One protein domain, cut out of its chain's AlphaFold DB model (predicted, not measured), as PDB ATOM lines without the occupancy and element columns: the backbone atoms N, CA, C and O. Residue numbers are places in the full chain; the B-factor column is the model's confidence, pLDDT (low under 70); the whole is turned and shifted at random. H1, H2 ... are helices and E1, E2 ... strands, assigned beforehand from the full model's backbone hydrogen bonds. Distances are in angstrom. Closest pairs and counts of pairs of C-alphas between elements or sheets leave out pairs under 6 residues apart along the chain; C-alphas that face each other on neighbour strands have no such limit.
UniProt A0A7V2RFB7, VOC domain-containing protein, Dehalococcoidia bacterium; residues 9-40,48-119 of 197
ATOM      1  N   SER A   9      44.661  12.793 163.239       87.38
ATOM      2  CA  SER A   9      44.953  12.314 161.883       87.38
ATOM      3  C   SER A   9      44.541  10.854 161.722       87.38
ATOM      4  O   SER A   9      44.889  10.015 162.554       87.38
ATOM      5  N   VAL A  10      43.811  10.556 160.650       83.69
ATOM      6  CA  VAL A  10      43.383   9.207 160.265       83.69
ATOM      7  C   VAL A  10      43.656   8.975 158.781       83.69
ATOM      8  O   VAL A  10      43.628   9.904 157.978       83.69
ATOM      9  N   GLU A  11      43.916   7.730 158.395       83.25
ATOM     10  CA  GLU A  11      44.056   7.341 156.988       83.25
ATOM     11  C   GLU A  11      42.745   6.732 156.488       83.25
ATOM     12  O   GLU A  11      42.305   5.700 157.002       83.25
ATOM     13  N   LEU A  12      42.144   7.341 155.462       75.06
ATOM     14  CA  LEU A  12      40.954   6.809 154.795       75.06
ATOM     15  C   LEU A  12      41.352   6.091 153.493       75.06
ATOM     16  O   LEU A  12      42.066   6.671 152.660       75.06
ATOM     17  N   PRO A  13      40.878   4.852 153.259       72.19
ATOM     18  CA  PRO A  13      41.111   4.136 152.007       72.19
ATOM     19  C   PRO A  13      40.741   4.972 150.772       72.19
ATOM     20  O   PRO A  13      39.689   5.596 150.717       72.19
ATOM     21  N   GLY A  14      41.631   5.025 149.773       71.88
ATOM     22  CA  GLY A  14      41.449   5.798 148.528       71.88
ATOM     23  C   GLY A  14      41.674   7.311 148.662       71.88
ATOM     24  O   GLY A  14      42.101   7.975 147.715       71.88
ATOM     25  N   TYR A  15      41.495   7.842 149.861       68.81
ATOM     26  CA  TYR A  15      41.433   9.266 150.137       68.81
ATOM     27  C   TYR A  15      42.736   9.772 150.803       68.81
ATOM     28  O   TYR A  15      43.076  10.945 150.645       68.81
ATOM     29  N   GLY A  16      43.530   8.911 151.452       78.94
ATOM     30  CA  GLY A  16      44.810   9.260 152.096       78.94
ATOM     31  C   GLY A  16      44.654   9.816 153.515       78.94
ATOM     32  O   GLY A  16      43.693   9.473 154.199       78.94
ATOM     33  N   SER A  17      45.585  10.671 153.944       83.19
ATOM     34  CA  SER A  17      45.554  11.287 155.275       83.19
ATOM     35  C   SER A  17      44.455  12.349 155.389       83.19
ATOM     36  O   SER A  17      44.374  13.257 154.552       83.19
ATOM     37  N   TYR A  18      43.652  12.248 156.447       85.50
ATOM     38  CA  TYR A  18      42.632  13.210 156.860       85.50
ATOM     39  C   TYR A  18      42.911  13.694 158.262       85.50
ATOM     40  O   TYR A  18      43.358  12.935 159.118       85.50
ATOM     41  N   ILE A  19      42.608  14.963 158.491       88.12
ATOM     42  CA  ILE A  19      42.557  15.568 159.811       88.12
ATOM     43  C   ILE A  19      41.086  15.734 160.158       88.12
ATOM     44  O   ILE A  19      40.344  16.342 159.385       88.12
ATOM     45  N   LEU A  20      40.684  15.207 161.307       89.12
ATOM     46  CA  LEU A  20      39.349  15.367 161.859       89.12
ATOM     47  C   LEU A  20      39.399  16.168 163.158       89.12
ATOM     48  O   LEU A  20      40.369  16.084 163.915       89.12
ATOM     49  N   VAL A  21      38.360  16.956 163.408       91.44
ATOM     50  CA  VAL A  21      38.154  17.674 164.666       91.44
ATOM     51  C   VAL A  21      36.660  17.764 164.958       91.44
ATOM     52  O   VAL A  21      35.857  17.989 164.053       91.44
ATOM     53  N   TYR A  22      36.288  17.604 166.223       92.06
ATOM     54  CA  TYR A  22      34.910  17.687 166.678       92.06
ATOM     55  C   TYR A  22      34.625  19.024 167.353       92.06
ATOM     56  O   TYR A  22      35.429  19.564 168.123       92.06
ATOM     57  N   PHE A  23      33.435  19.542 167.087       92.31
ATOM     58  CA  PHE A  23      32.859  20.662 167.815       92.31
ATOM     59  C   PHE A  23      31.376  20.409 168.073       92.31
ATOM     60  O   PHE A  23      30.781  19.496 167.497       92.31
ATOM     61  N   LYS A  24      30.794  21.193 168.980       92.12
ATOM     62  CA  LYS A  24      29.348  21.217 169.191       92.12
ATOM     63  C   LYS A  24      28.765  22.482 168.572       92.12
ATOM     64  O   LYS A  24      29.365  23.555 168.686       92.12
ATOM     65  N   ASP A  25      27.628  22.355 167.901       92.81
ATOM     66  CA  ASP A  25      26.835  23.519 167.501       92.81
ATOM     67  C   ASP A  25      26.224  24.222 168.744       92.81
ATOM     68  O   ASP A  25      26.404  23.738 169.869       92.81
ATOM     69  N   PRO A  26      25.560  25.387 168.599       93.00
ATOM     70  CA  PRO A  26      24.984  26.112 169.737       93.00
ATOM     71  C   PRO A  26      23.982  25.299 170.571       93.00
ATOM     72  O   PRO A  26      23.842  25.545 171.768       93.00
ATOM     73  N   GLU A  27      23.315  24.322 169.959       91.75
ATOM     74  CA  GLU A  27      22.356  23.417 170.588       91.75
ATOM     75  C   GLU A  27      23.018  22.168 171.202       91.75
ATOM     76  O   GLU A  27      22.355  21.377 171.874       91.75
ATOM     77  N   GLY A  28      24.332  22.001 171.033       90.31
ATOM     78  CA  GLY A  28      25.105  20.901 171.602       90.31
ATOM     79  C   GLY A  28      25.254  19.682 170.689       90.31
ATOM     80  O   GLY A  28      25.788  18.664 171.141       90.31
ATOM     81  N   ASN A  29      24.811  19.756 169.433       91.44
ATOM     82  CA  ASN A  29      24.895  18.647 168.487       91.44
ATOM     83  C   ASN A  29      26.333  18.439 168.021       91.44
ATOM     84  O   ASN A  29      27.055  19.392 167.721       91.44
ATOM     85  N   LEU A  30      26.744  17.174 167.957       91.88
ATOM     86  CA  LEU A  30      28.086  16.792 167.546       91.88
ATOM     87  C   LEU A  30      28.275  17.010 166.045       91.88
ATOM     88  O   LEU A  30      27.563  16.416 165.239       91.88
ATOM     89  N   VAL A  31      29.296  17.781 165.684       93.38
ATOM     90  CA  VAL A  31      29.725  17.954 164.298       93.38
ATOM     91  C   VAL A  31      31.189  17.564 164.171       93.38
ATOM     92  O   VAL A  31      32.041  17.998 164.946       93.38
ATOM     93  N   GLU A  32      31.479  16.761 163.153       92.38
ATOM     94  CA  GLU A  32      32.834  16.434 162.731       92.38
ATOM     95  C   GLU A  32      33.225  17.306 161.534       92.38
ATOM     96  O   GLU A  32      32.533  17.338 160.515       92.38
ATOM     97  N   LEU A  33      34.349  18.014 161.643       90.81
ATOM     98  CA  LEU A  33      35.001  18.640 160.498       90.81
ATOM     99  C   LEU A  33      36.144  17.764 160.036       90.81
ATOM    100  O   LEU A  33      37.031  17.431 160.820       90.81
ATOM    101  N   VAL A  34      36.158  17.481 158.739       88.00
ATOM    102  CA  VAL A  34      37.231  16.742 158.086       88.00
ATOM    103  C   VAL A  34      37.941  17.615 157.061       88.00
ATOM    104  O   VAL A  34      37.323  18.375 156.317       88.00
ATOM    105  N   SER A  35      39.261  17.490 157.010       86.50
ATOM    106  CA  SER A  35      40.122  18.146 156.030       86.50
ATOM    107  C   SER A  35      41.123  17.144 155.467       86.50
ATOM    108  O   SER A  35      41.637  16.298 156.195       86.50
ATOM    109  N   GLY A  36      41.413  17.227 154.170       82.44
ATOM    110  CA  GLY A  36      42.363  16.337 153.509       82.44
ATOM    111  C   GLY A  36      42.692  16.802 152.097       82.44
ATOM    112  O   GLY A  36      41.846  17.357 151.398       82.44
ATOM    113  N   ALA A  37      43.929  16.560 151.656       74.69
ATOM    114  CA  ALA A  37      44.458  17.082 150.390       74.69
ATOM    115  C   ALA A  37      43.744  16.548 149.134       74.69
ATOM    116  O   ALA A  37      43.872  17.134 148.062       74.69
ATOM    117  N   LYS A  38      43.017  15.428 149.249       77.00
ATOM    118  CA  LYS A  38      42.247  14.827 148.149       77.00
ATOM    119  C   LYS A  38      40.746  15.118 148.229       77.00
ATOM    120  O   LYS A  38      39.992  14.567 147.430       77.00
ATOM    121  N   LEU A  39      40.298  15.961 149.166       74.06
ATOM    122  CA  LEU A  39      38.909  16.420 149.160       74.06
ATOM    123  C   LEU A  39      38.702  17.409 148.013       74.06
ATOM    124  O   LEU A  39      39.525  18.308 147.839       74.06
ATOM    125  N   PRO A  40      37.602  17.293 147.251       71.38
ATOM    126  CA  PRO A  40      37.295  18.196 146.147       71.38
ATOM    127  C   PRO A  40      36.757  19.540 146.674       71.38
ATOM    128  O   PRO A  40      35.615  19.908 146.418       71.38
ATOM    129  N   VAL A  48      28.175  18.270 153.575       87.62
ATOM    130  CA  VAL A  48      28.105  17.054 154.406       87.62
ATOM    131  C   VAL A  48      28.725  15.881 153.654       87.62
ATOM    132  O   VAL A  48      28.337  15.599 152.517       87.62
ATOM    133  N   ARG A  49      29.689  15.195 154.283       86.19
ATOM    134  CA  ARG A  49      30.355  14.051 153.653       86.19
ATOM    135  C   ARG A  49      29.700  12.717 153.982       86.19
ATOM    136  O   ARG A  49      29.437  11.943 153.062       86.19
ATOM    137  N   TRP A  50      29.451  12.479 155.261       91.19
ATOM    138  CA  TRP A  50      28.704  11.340 155.778       91.19
ATOM    139  C   TRP A  50      27.835  11.774 156.953       91.19
ATOM    140  O   TRP A  50      28.058  12.827 157.552       91.19
ATOM    141  N   VAL A  51      26.852  10.940 157.276       94.25
ATOM    142  CA  VAL A  51      26.102  11.012 158.533       94.25
ATOM    143  C   VAL A  51      26.601   9.891 159.439       94.25
ATOM    144  O   VAL A  51      26.697   8.749 158.996       94.25
ATOM    145  N   GLY A  52      26.936  10.219 160.687       94.94
ATOM    146  CA  GLY A  52      27.274   9.235 161.714       94.94
ATOM    147  C   GLY A  52      26.019   8.743 162.430       94.94
ATOM    148  O   GLY A  52      25.229   9.555 162.911       94.94
ATOM    149  N   ILE A  53      25.834   7.428 162.512       95.62
ATOM    150  CA  ILE A  53      24.664   6.793 163.122       95.62
ATOM    151  C   ILE A  53      25.132   5.759 164.144       95.62
ATOM    152  O   ILE A  53      25.825   4.798 163.812       95.62
ATOM    153  N   SER A  54      24.752   5.950 165.409       94.38
ATOM    154  CA  SER A  54      25.016   4.969 166.462       94.38
ATOM    155  C   SER A  54      23.983   3.844 166.432       94.38
ATOM    156  O   SER A  54      22.784   4.104 166.452       94.38
ATOM    157  N   VAL A  55      24.453   2.600 166.433       95.88
ATOM    158  CA  VAL A  55      23.649   1.376 166.332       95.88
ATOM    159  C   VAL A  55      24.002   0.410 167.462       95.88
ATOM    160  O   VAL A  55      25.083   0.498 168.046       95.88
ATOM    161  N   THR A  56      23.100  -0.514 167.800       96.25
ATOM    162  CA  THR A  56      23.358  -1.489 168.880       96.25
ATOM    163  C   THR A  56      23.999  -2.795 168.417       96.25
ATOM    164  O   THR A  56      24.426  -3.566 169.271       96.25
ATOM    165  N   ASP A  57      24.045  -3.040 167.107       97.00
ATOM    166  CA  ASP A  57      24.647  -4.215 166.471       97.00
ATOM    167  C   ASP A  57      25.130  -3.808 165.070       97.00
ATOM    168  O   ASP A  57      24.318  -3.451 164.206       97.00
ATOM    169  N   LEU A  58      26.452  -3.790 164.862       98.00
ATOM    170  CA  LEU A  58      27.034  -3.273 163.624       98.00
ATOM    171  C   LEU A  58      26.669  -4.139 162.413       98.00
ATOM    172  O   LEU A  58      26.296  -3.605 161.373       98.00
ATOM    173  N   GLU A  59      26.752  -5.462 162.528       98.31
ATOM    174  CA  GLU A  59      26.484  -6.399 161.435       98.31
ATOM    175  C   GLU A  59      25.043  -6.308 160.934       98.31
ATOM    176  O   GLU A  59      24.798  -6.218 159.725       98.31
ATOM    177  N   ARG A  60      24.081  -6.311 161.861       98.19
ATOM    178  CA  ARG A  60      22.654  -6.179 161.557       98.19
ATOM    179  C   ARG A  60      22.374  -4.865 160.837       98.19
ATOM    180  O   ARG A  60      21.622  -4.851 159.860       98.19
ATOM    181  N   SER A  61      22.973  -3.776 161.308       98.31
ATOM    182  CA  SER A  61      22.761  -2.460 160.717       98.31
ATOM    183  C   SER A  61      23.463  -2.331 159.365       98.31
ATOM    184  O   SER A  61      22.836  -1.871 158.418       98.31
ATOM    185  N   VAL A  62      24.682  -2.851 159.191       98.50
ATOM    186  CA  VAL A  62      25.336  -2.906 157.870       98.50
ATOM    187  C   VAL A  62      24.443  -3.620 156.851       98.50
ATOM    188  O   VAL A  62      24.175  -3.067 155.784       98.50
ATOM    189  N   TYR A  63      23.896  -4.790 157.201       98.31
ATOM    190  CA  TYR A  63      22.957  -5.505 156.332       98.31
ATOM    191  C   TYR A  63      21.737  -4.648 155.966       98.31
ATOM    192  O   TYR A  63      21.363  -4.560 154.794       98.31
ATOM    193  N   PHE A  64      21.122  -4.000 156.960       98.50
ATOM    194  CA  PHE A  64      19.941  -3.172 156.746       98.50
ATOM    195  C   PHE A  64      20.232  -1.987 155.813       98.50
ATOM    196  O   PHE A  64      19.511  -1.782 154.835       98.50
ATOM    197  N   TYR A  65      21.300  -1.231 156.070       98.12
ATOM    198  CA  TYR A  65      21.620  -0.027 155.299       98.12
ATOM    199  C   TYR A  65      22.080  -0.355 153.868       98.12
ATOM    200  O   TYR A  65      21.722   0.371 152.934       98.12
ATOM    201  N   GLN A  66      22.776  -1.479 153.662       97.62
ATOM    202  CA  GLN A  66      23.104  -1.964 152.317       97.62
ATOM    203  C   GLN A  66      21.858  -2.379 151.536       97.62
ATOM    204  O   GLN A  66      21.716  -2.032 150.361       97.62
ATOM    205  N   LYS A  67      20.953  -3.126 152.175       97.19
ATOM    206  CA  LYS A  67      19.799  -3.715 151.494       97.19
ATOM    207  C   LYS A  67      18.672  -2.714 151.252       97.19
ATOM    208  O   LYS A  67      18.085  -2.717 150.171       97.19
ATOM    209  N   TYR A  68      18.369  -1.875 152.238       96.94
ATOM    210  CA  TYR A  68      17.158  -1.053 152.238       96.94
ATOM    211  C   TYR A  68      17.439   0.443 152.090       96.94
ATOM    212  O   TYR A  68      16.646   1.133 151.461       96.94
ATOM    213  N   ALA A  69      18.569   0.957 152.587       95.38
ATOM    214  CA  ALA A  69      18.856   2.399 152.554       95.38
ATOM    215  C   ALA A  69      19.712   2.850 151.352       95.38
ATOM    216  O   ALA A  69      19.951   4.041 151.173       95.38
ATOM    217  N   GLY A  70      20.150   1.922 150.494       93.69
ATOM    218  CA  GLY A  70      20.868   2.246 149.255       93.69
ATOM    219  C   GLY A  70      22.359   2.566 149.423       93.69
ATOM    220  O   GLY A  70      22.968   3.076 148.478       93.69
ATOM    221  N   PHE A  71      22.944   2.252 150.584       96.94
ATOM    222  CA  PHE A  71      24.383   2.349 150.854       96.94
ATOM    223  C   PHE A  71      25.055   0.995 150.603       96.94
ATOM    224  O   PHE A  71      25.481   0.310 151.525       96.94
ATOM    225  N   ASP A  72      25.082   0.566 149.344       95.94
ATOM    226  CA  ASP A  72      25.387  -0.802 148.916       95.94
ATOM    227  C   ASP A  72      26.880  -1.173 148.917       95.94
ATOM    228  O   ASP A  72      27.219  -2.347 148.758       95.94
ATOM    229  N   LYS A  73      27.792  -0.214 149.108       96.38
ATOM    230  CA  LYS A  73      29.242  -0.455 149.078       96.38
ATOM    231  C   LYS A  73      29.873  -0.284 150.451       96.38
ATOM    232  O   LYS A  73      29.675   0.742 151.091       96.38
ATOM    233  N   ILE A  74      30.720  -1.231 150.849       95.75
ATOM    234  CA  ILE A  74      31.618  -1.042 151.991       95.75
ATOM    235  C   ILE A  74      32.751  -0.117 151.546       95.75
ATOM    236  O   ILE A  74      33.514  -0.442 150.637       95.75
ATOM    237  N   PHE A  75      32.821   1.056 152.165       93.25
ATOM    238  CA  PHE A  75      33.886   2.026 151.941       93.25
ATOM    239  C   PHE A  75      35.027   1.823 152.945       93.25
ATOM    240  O   PHE A  75      36.199   1.849 152.567       93.25
ATOM    241  N   ILE A  76      34.683   1.537 154.204       93.19
ATOM    242  CA  ILE A  76      35.619   1.082 155.235       93.19
ATOM    243  C   ILE A  76      35.042  -0.154 155.915       93.19
ATOM    244  O   ILE A  76      33.943  -0.107 156.466       93.19
ATOM    245  N   GLU A  77      35.809  -1.245 155.887       95.12
ATOM    246  CA  GLU A  77      35.479  -2.505 156.562       95.12
ATOM    247  C   GLU A  77      35.306  -2.320 158.076       95.12
ATOM    248  O   GLU A  77      36.050  -1.527 158.658       95.12
ATOM    249  N   PRO A  78      34.408  -3.078 158.735       96.62
ATOM    250  CA  PRO A  78      34.231  -3.035 160.183       96.62
ATOM    251  C   PRO A  78      35.553  -3.100 160.964       96.62
ATOM    252  O   PRO A  78      36.376  -3.995 160.753       96.62
ATOM    253  N   HIS A  79      35.763  -2.166 161.893       95.00
ATOM    254  CA  HIS A  79      37.005  -2.080 162.663       95.00
ATOM    255  C   HIS A  79      36.833  -1.442 164.046       95.00
ATOM    256  O   HIS A  79      35.904  -0.681 164.272       95.00
ATOM    257  N   GLU A  80      37.806  -1.651 164.942       95.44
ATOM    258  CA  GLU A  80      37.848  -1.030 166.285       95.44
ATOM    259  C   GLU A  80      38.865   0.121 166.421       95.44
ATOM    260  O   GLU A  80      39.096   0.626 167.517       95.44
ATOM    261  N   LYS A  81      39.478   0.562 165.310       90.88
ATOM    262  CA  LYS A  81      40.575   1.560 165.295       90.88
ATOM    263  C   LYS A  81      40.274   2.896 165.992       90.88
ATOM    264  O   LYS A  81      41.221   3.573 166.368       90.88
ATOM    265  N   TYR A  82      39.005   3.277 166.150       89.88
ATOM    266  CA  TYR A  82      38.612   4.525 166.819       89.88
ATOM    267  C   TYR A  82      38.402   4.374 168.334       89.88
ATOM    268  O   TYR A  82      38.120   5.357 169.020       89.88
ATOM    269  N   SER A  83      38.574   3.170 168.883       92.19
ATOM    270  CA  SER A  83      38.567   2.958 170.334       92.19
ATOM    271  C   SER A  83      39.661   3.798 171.001       92.19
ATOM    272  O   SER A  83      40.773   3.917 170.485       92.19
ATOM    273  N   GLY A  84      39.334   4.444 172.119       89.75
ATOM    274  CA  GLY A  84      40.180   5.433 172.793       89.75
ATOM    275  C   GLY A  84      40.213   6.818 172.127       89.75
ATOM    276  O   GLY A  84      40.375   7.822 172.816       89.75
ATOM    277  N   MET A  85      40.006   6.919 170.808       87.38
ATOM    278  CA  MET A  85      40.026   8.209 170.096       87.38
ATOM    279  C   MET A  85      38.793   9.071 170.389       87.38
ATOM    280  O   MET A  85      38.866  10.301 170.309       87.38
ATOM    281  N   LEU A  86      37.677   8.428 170.739       87.00
ATOM    282  CA  LEU A  86      36.390   9.071 171.021       87.00
ATOM    283  C   LEU A  86      36.143   9.288 172.526       87.00
ATOM    284  O   LEU A  86      35.020   9.586 172.919       87.00
ATOM    285  N   ASN A  87      37.164   9.147 173.377       89.44
ATOM    286  CA  ASN A  87      37.057   9.317 174.833       89.44
ATOM    287  C   ASN A  87      36.407  10.653 175.240       89.44
ATOM    288  O   ASN A  87      35.486  10.679 176.051       89.44
ATOM    289  N   GLU A  88      36.835  11.752 174.613       87.25
ATOM    290  CA  GLU A  88      36.303  13.104 174.846       87.25
ATOM    291  C   GLU A  88      34.824  13.233 174.450       87.25
ATOM    292  O   GLU A  88      34.073  13.969 175.080       87.25
ATOM    293  N   ILE A  89      34.402  12.514 173.406       87.00
ATOM    294  CA  ILE A  89      33.037  12.567 172.861       87.00
ATOM    295  C   ILE A  89      32.093  11.710 173.699       87.00
ATOM    296  O   ILE A  89      30.964  12.106 173.973       87.00
ATOM    297  N   CYS A  90      32.554  10.526 174.099       86.44
ATOM    298  CA  CYS A  90      31.785   9.584 174.902       86.44
ATOM    299  C   CYS A  90      31.878   9.862 176.408       86.44
ATOM    300  O   CYS A  90      31.329   9.081 177.183       86.44
ATOM    301  N   GLU A  91      32.587  10.922 176.813       87.81
ATOM    302  CA  GLU A  91      32.815  11.305 178.213       87.81
ATOM    303  C   GLU A  91      33.307  10.112 179.063       87.81
ATOM    304  O   GLU A  91      32.852   9.872 180.181       87.81
ATOM    305  N   SER A  92      34.234   9.328 178.497       88.62
ATOM    306  CA  SER A  92      34.758   8.084 179.072       88.62
ATOM    307  C   SER A  92      36.269   7.974 178.879       88.62
ATOM    308  O   SER A  92      36.805   8.391 177.857       88.62
ATOM    309  N   GLU A  93      36.974   7.377 179.842       87.56
ATOM    310  CA  GLU A  93      38.430   7.179 179.772       87.56
ATOM    311  C   GLU A  93      38.839   5.978 178.903       87.56
ATOM    312  O   GLU A  93      39.997   5.866 178.492       87.56
ATOM    313  N   GLN A  94      37.907   5.064 178.618       89.50
ATOM    314  CA  GLN A  94      38.161   3.835 177.862       89.50
ATOM    315  C   GLN A  94      36.996   3.535 176.921       89.50
ATOM    316  O   GLN A  94      36.246   2.579 177.113       89.50
ATOM    317  N   THR A  95      36.827   4.366 175.895       93.88
ATOM    318  CA  THR A  95      35.805   4.115 174.884       93.88
ATOM    319  C   THR A  95      36.206   2.951 173.986       93.88
ATOM    320  O   THR A  95      37.272   2.977 173.366       93.88
ATOM    321  N   ARG A  96      35.322   1.965 173.838       95.75
ATOM    322  CA  ARG A  96      35.423   0.919 172.816       95.75
ATOM    323  C   ARG A  96      34.306   1.068 171.804       95.75
ATOM    324  O   ARG A  96      33.134   1.124 172.171       95.75
ATOM    325  N   VAL A  97      34.676   1.107 170.532       95.62
ATOM    326  CA  VAL A  97      33.746   1.334 169.427       95.62
ATOM    327  C   VAL A  97      34.132   0.488 168.227       95.62
ATOM    328  O   VAL A  97      35.314   0.374 167.896       95.62
ATOM    329  N   ARG A  98      33.128  -0.066 167.553       96.94
ATOM    330  CA  ARG A  98      33.260  -0.622 166.207       96.94
ATOM    331  C   ARG A  98      32.677   0.378 165.216       96.94
ATOM    332  O   ARG A  98      31.600   0.909 165.466       96.94
ATOM    333  N   SER A  99      33.378   0.643 164.120       95.88
ATOM    334  CA  SER A  99      32.913   1.529 163.046       95.88
ATOM    335  C   SER A  99      32.965   0.824 161.692       95.88
ATOM    336  O   SER A  99      33.833  -0.023 161.462       95.88
ATOM    337  N   CYS A 100      32.029   1.171 160.811       96.94
ATOM    338  CA  CYS A 100      32.018   0.827 159.394       96.94
ATOM    339  C   CYS A 100      31.473   2.012 158.591       96.94
ATOM    340  O   CYS A 100      30.452   2.587 158.965       96.94
ATOM    341  N   ILE A 101      32.105   2.343 157.461       95.88
ATOM    342  CA  ILE A 101      31.573   3.353 156.535       95.88
ATOM    343  C   ILE A 101      31.022   2.658 155.300       95.88
ATOM    344  O   ILE A 101      31.733   1.905 154.628       95.88
ATOM    345  N   LEU A 102      29.771   2.965 154.974       97.19
ATOM    346  CA  LEU A 102      29.106   2.540 153.754       97.19
ATOM    347  C   LEU A 102      28.937   3.725 152.801       97.19
ATOM    348  O   LEU A 102      28.689   4.856 153.215       97.19
ATOM    349  N   ALA A 103      29.042   3.454 151.505       95.12
ATOM    350  CA  ALA A 103      28.828   4.416 150.435       95.12
ATOM    351  C   ALA A 103      27.709   3.944 149.506       95.12
ATOM    352  O   ALA A 103      27.485   2.744 149.332       95.12
ATOM    353  N   SER A 104      27.031   4.893 148.866       93.88
ATOM    354  CA  SER A 104      26.095   4.578 147.793       93.88
ATOM    355  C   SER A 104      26.818   4.452 146.454       93.88
ATOM    356  O   SER A 104      27.683   5.248 146.106       93.88
ATOM    357  N   SER A 105      26.440   3.469 145.642       92.12
ATOM    358  CA  SER A 105      26.851   3.400 144.238       92.12
ATOM    359  C   SER A 105      26.084   4.364 143.332       92.12
ATOM    360  O   SER A 105      26.462   4.535 142.172       92.12
ATOM    361  N   LYS A 106      25.009   4.978 143.843       86.69
ATOM    362  CA  LYS A 106      24.068   5.817 143.087       86.69
ATOM    363  C   LYS A 106      24.272   7.323 143.294       86.69
ATOM    364  O   LYS A 106      23.526   8.105 142.711       86.69
ATOM    365  N   GLY A 107      25.257   7.724 144.096       82.94
ATOM    366  CA  GLY A 107      25.612   9.115 144.375       82.94
ATOM    367  C   GLY A 107      26.762   9.194 145.379       82.94
ATOM    368  O   GLY A 107      27.348   8.173 145.723       82.94
ATOM    369  N   ASP A 108      27.050  10.390 145.891       82.00
ATOM    370  CA  ASP A 108      28.208  10.630 146.772       82.00
ATOM    371  C   ASP A 108      27.876  10.546 148.275       82.00
ATOM    372  O   ASP A 108      28.660  10.979 149.128       82.00
ATOM    373  N   GLY A 109      26.684  10.048 148.612       87.44
ATOM    374  CA  GLY A 109      26.231   9.880 149.989       87.44
ATOM    375  C   GLY A 109      26.956   8.732 150.690       87.44
ATOM    376  O   GLY A 109      27.110   7.643 150.128       87.44
ATOM    377  N   MET A 110      27.364   8.971 151.935       93.94
ATOM    378  CA  MET A 110      27.986   7.980 152.810       93.94
ATOM    379  C   MET A 110      27.320   7.994 154.188       93.94
ATOM    380  O   MET A 110      26.800   9.022 154.627       93.94
ATOM    381  N   VAL A 111      27.365   6.857 154.870       96.94
ATOM    382  CA  VAL A 111      26.922   6.706 156.258       96.94
ATOM    383  C   VAL A 111      28.009   5.984 157.038       96.94
ATOM    384  O   VAL A 111      28.550   4.981 156.571       96.94
ATOM    385  N   GLU A 112      28.344   6.502 158.211       96.69
ATOM    386  CA  GLU A 112      29.203   5.816 159.166       96.69
ATOM    387  C   GLU A 112      28.337   5.215 160.270       96.69
ATOM    388  O   GLU A 112      27.587   5.922 160.941       96.69
ATOM    389  N   LEU A 113      28.423   3.900 160.442       97.69
ATOM    390  CA  LEU A 113      27.720   3.164 161.482       97.69
ATOM    391  C   LEU A 113      28.678   2.909 162.646       97.69
ATOM    392  O   LEU A 113      29.740   2.318 162.449       97.69
ATOM    393  N   PHE A 114      28.280   3.311 163.853       95.50
ATOM    394  CA  PHE A 114      29.062   3.147 165.078       95.50
ATOM    395  C   PHE A 114      28.347   2.252 166.086       95.50
ATOM    396  O   PHE A 114      27.264   2.585 166.559       95.50
ATOM    397  N   GLU A 115      28.987   1.171 166.513       96.25
ATOM    398  CA  GLU A 115      28.557   0.380 167.665       96.25
ATOM    399  C   GLU A 115      29.458   0.710 168.860       96.25
ATOM    400  O   GLU A 115      30.613   0.282 168.924       96.25
ATOM    401  N   VAL A 116      28.947   1.506 169.805       95.00
ATOM    402  CA  VAL A 116      29.680   1.844 171.035       95.00
ATOM    403  C   VAL A 116      29.488   0.721 172.053       95.00
ATOM    404  O   VAL A 116      28.403   0.549 172.618       95.00
ATOM    405  N   LEU A 117      30.554  -0.044 172.272       94.31
ATOM    406  CA  LEU A 117      30.582  -1.208 173.154       94.31
ATOM    407  C   LEU A 117      30.727  -0.787 174.620       94.31
ATOM    408  O   LEU A 117      30.038  -1.314 175.494       94.31
ATOM    409  N   GLU A 118      31.617   0.170 174.885       94.19
ATOM    410  CA  GLU A 118      31.941   0.657 176.229       94.19
ATOM    411  C   GLU A 118      32.191   2.179 176.175       94.19
ATOM    412  O   GLU A 118      33.032   2.600 175.385       94.19
ATOM    413  N   PRO A 119      31.487   3.016 176.967       91.62
ATOM    414  CA  PRO A 119      30.235   2.682 177.638       91.62
ATOM    415  C   PRO A 119      29.162   2.356 176.594       91.62
ATOM    416  O   PRO A 119      29.138   2.940 175.514       91.62
TER     417      PRO A 119
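What this domain is: This is residues 9 to 40 and 48 to 119 of the 197 residues of the protein "VOC domain-containing protein" of Dehalococcoidia bacterium (UniProt A0A7V2RFB7). Picture two sheets only partly face to face: a slab of four strands, E4 E7 E6 E5, with helix H1 over one of its faces, and a strongly twisted sheet of three strands, E1 E2 E3, on the side away from H1. The two sheets come closest at their edges, E3 near E4 and E1 by E5, and the long link of residues 80 to 95 lies at one end of the space between them. The printed part has 104 residues, with one named helix and seven named strands in the order E1 E2 E3 E4 H1 E5 E6 E7, and its class is mostly strand. The larger sheet is mixed and the smaller all antiparallel. The whole is compact, with a radius of gyration of the C-alphas of 13.8 A and spans of 37 by 33 by 28 A.

Where its parts are: Find C-alpha 9 at (44.953, 12.314, 161.883), where E1 begins; it covers residues 9 to 12. E2, residues 16 to 24, runs 26.0 A, and E3, residues 30 to 36, comes back over 20.0 A. Past the cut, look for E4 at residues 50 to 54 and H1 at residues 58 to 67, which begins at C-alpha 58 (27.034, -3.273, 163.624) and runs 14.1 A. E5 is residues 73 to 79, 15.7 A; E6 is residues 96 to 103, 23.6 A; E7 is residues 110 to 118, 24.9 A, ending at C-alpha 118 (31.941, 0.657, 176.229).

How they stand to each other: Start with E5 E6 E7, a meander, each strand the antiparallel neighbour of the one before: N 75 and O 101 are 2.8 A apart, N 113 and O 100 2.8 A. Edge strand E4 is parallel to E7, with N 53 and O 112 at 2.8 A. E4, H1 and E5 make a split strand-helix-strand unit, two strands running the same way with E7 and E6 between them, and its crossover is right-handed. H1 is on this sheet at a height of 8.8 A, over E6 and only just over E7, where 3 of its C-alphas fall; it runs along the strands, at 10 degrees to E6 on the local plane. The closest C-alphas of H1 and E7 are those of Leu 58 and Glu 115, 5.7 A apart. In H1 every O i to N i+4 pair is within hydrogen-bond range. E1 E2 E3 is a second meander, with N 10 and O 18 at 2.9 A and N 21 and O 33 at 2.9 A. E3 and E4 are near each other. The closest C-alphas of E1 and E5, those of Leu 12 and Ile 76, are 7.8 A apart. E2 and E6 are apart.

The domain as a whole: Look for the two farthest C-alphas at Glu 93 and Lys 106, 39.4 A apart. Residues 41 to 47 are not printed, and C-alphas 40 and 48 stand 12.4 A apart across this cut, in the link from E3 to E4. Of the links printed whole, E5 to E6 is long. Mean pLDDT of the printed part is 90.9, and residue 15 is under 70.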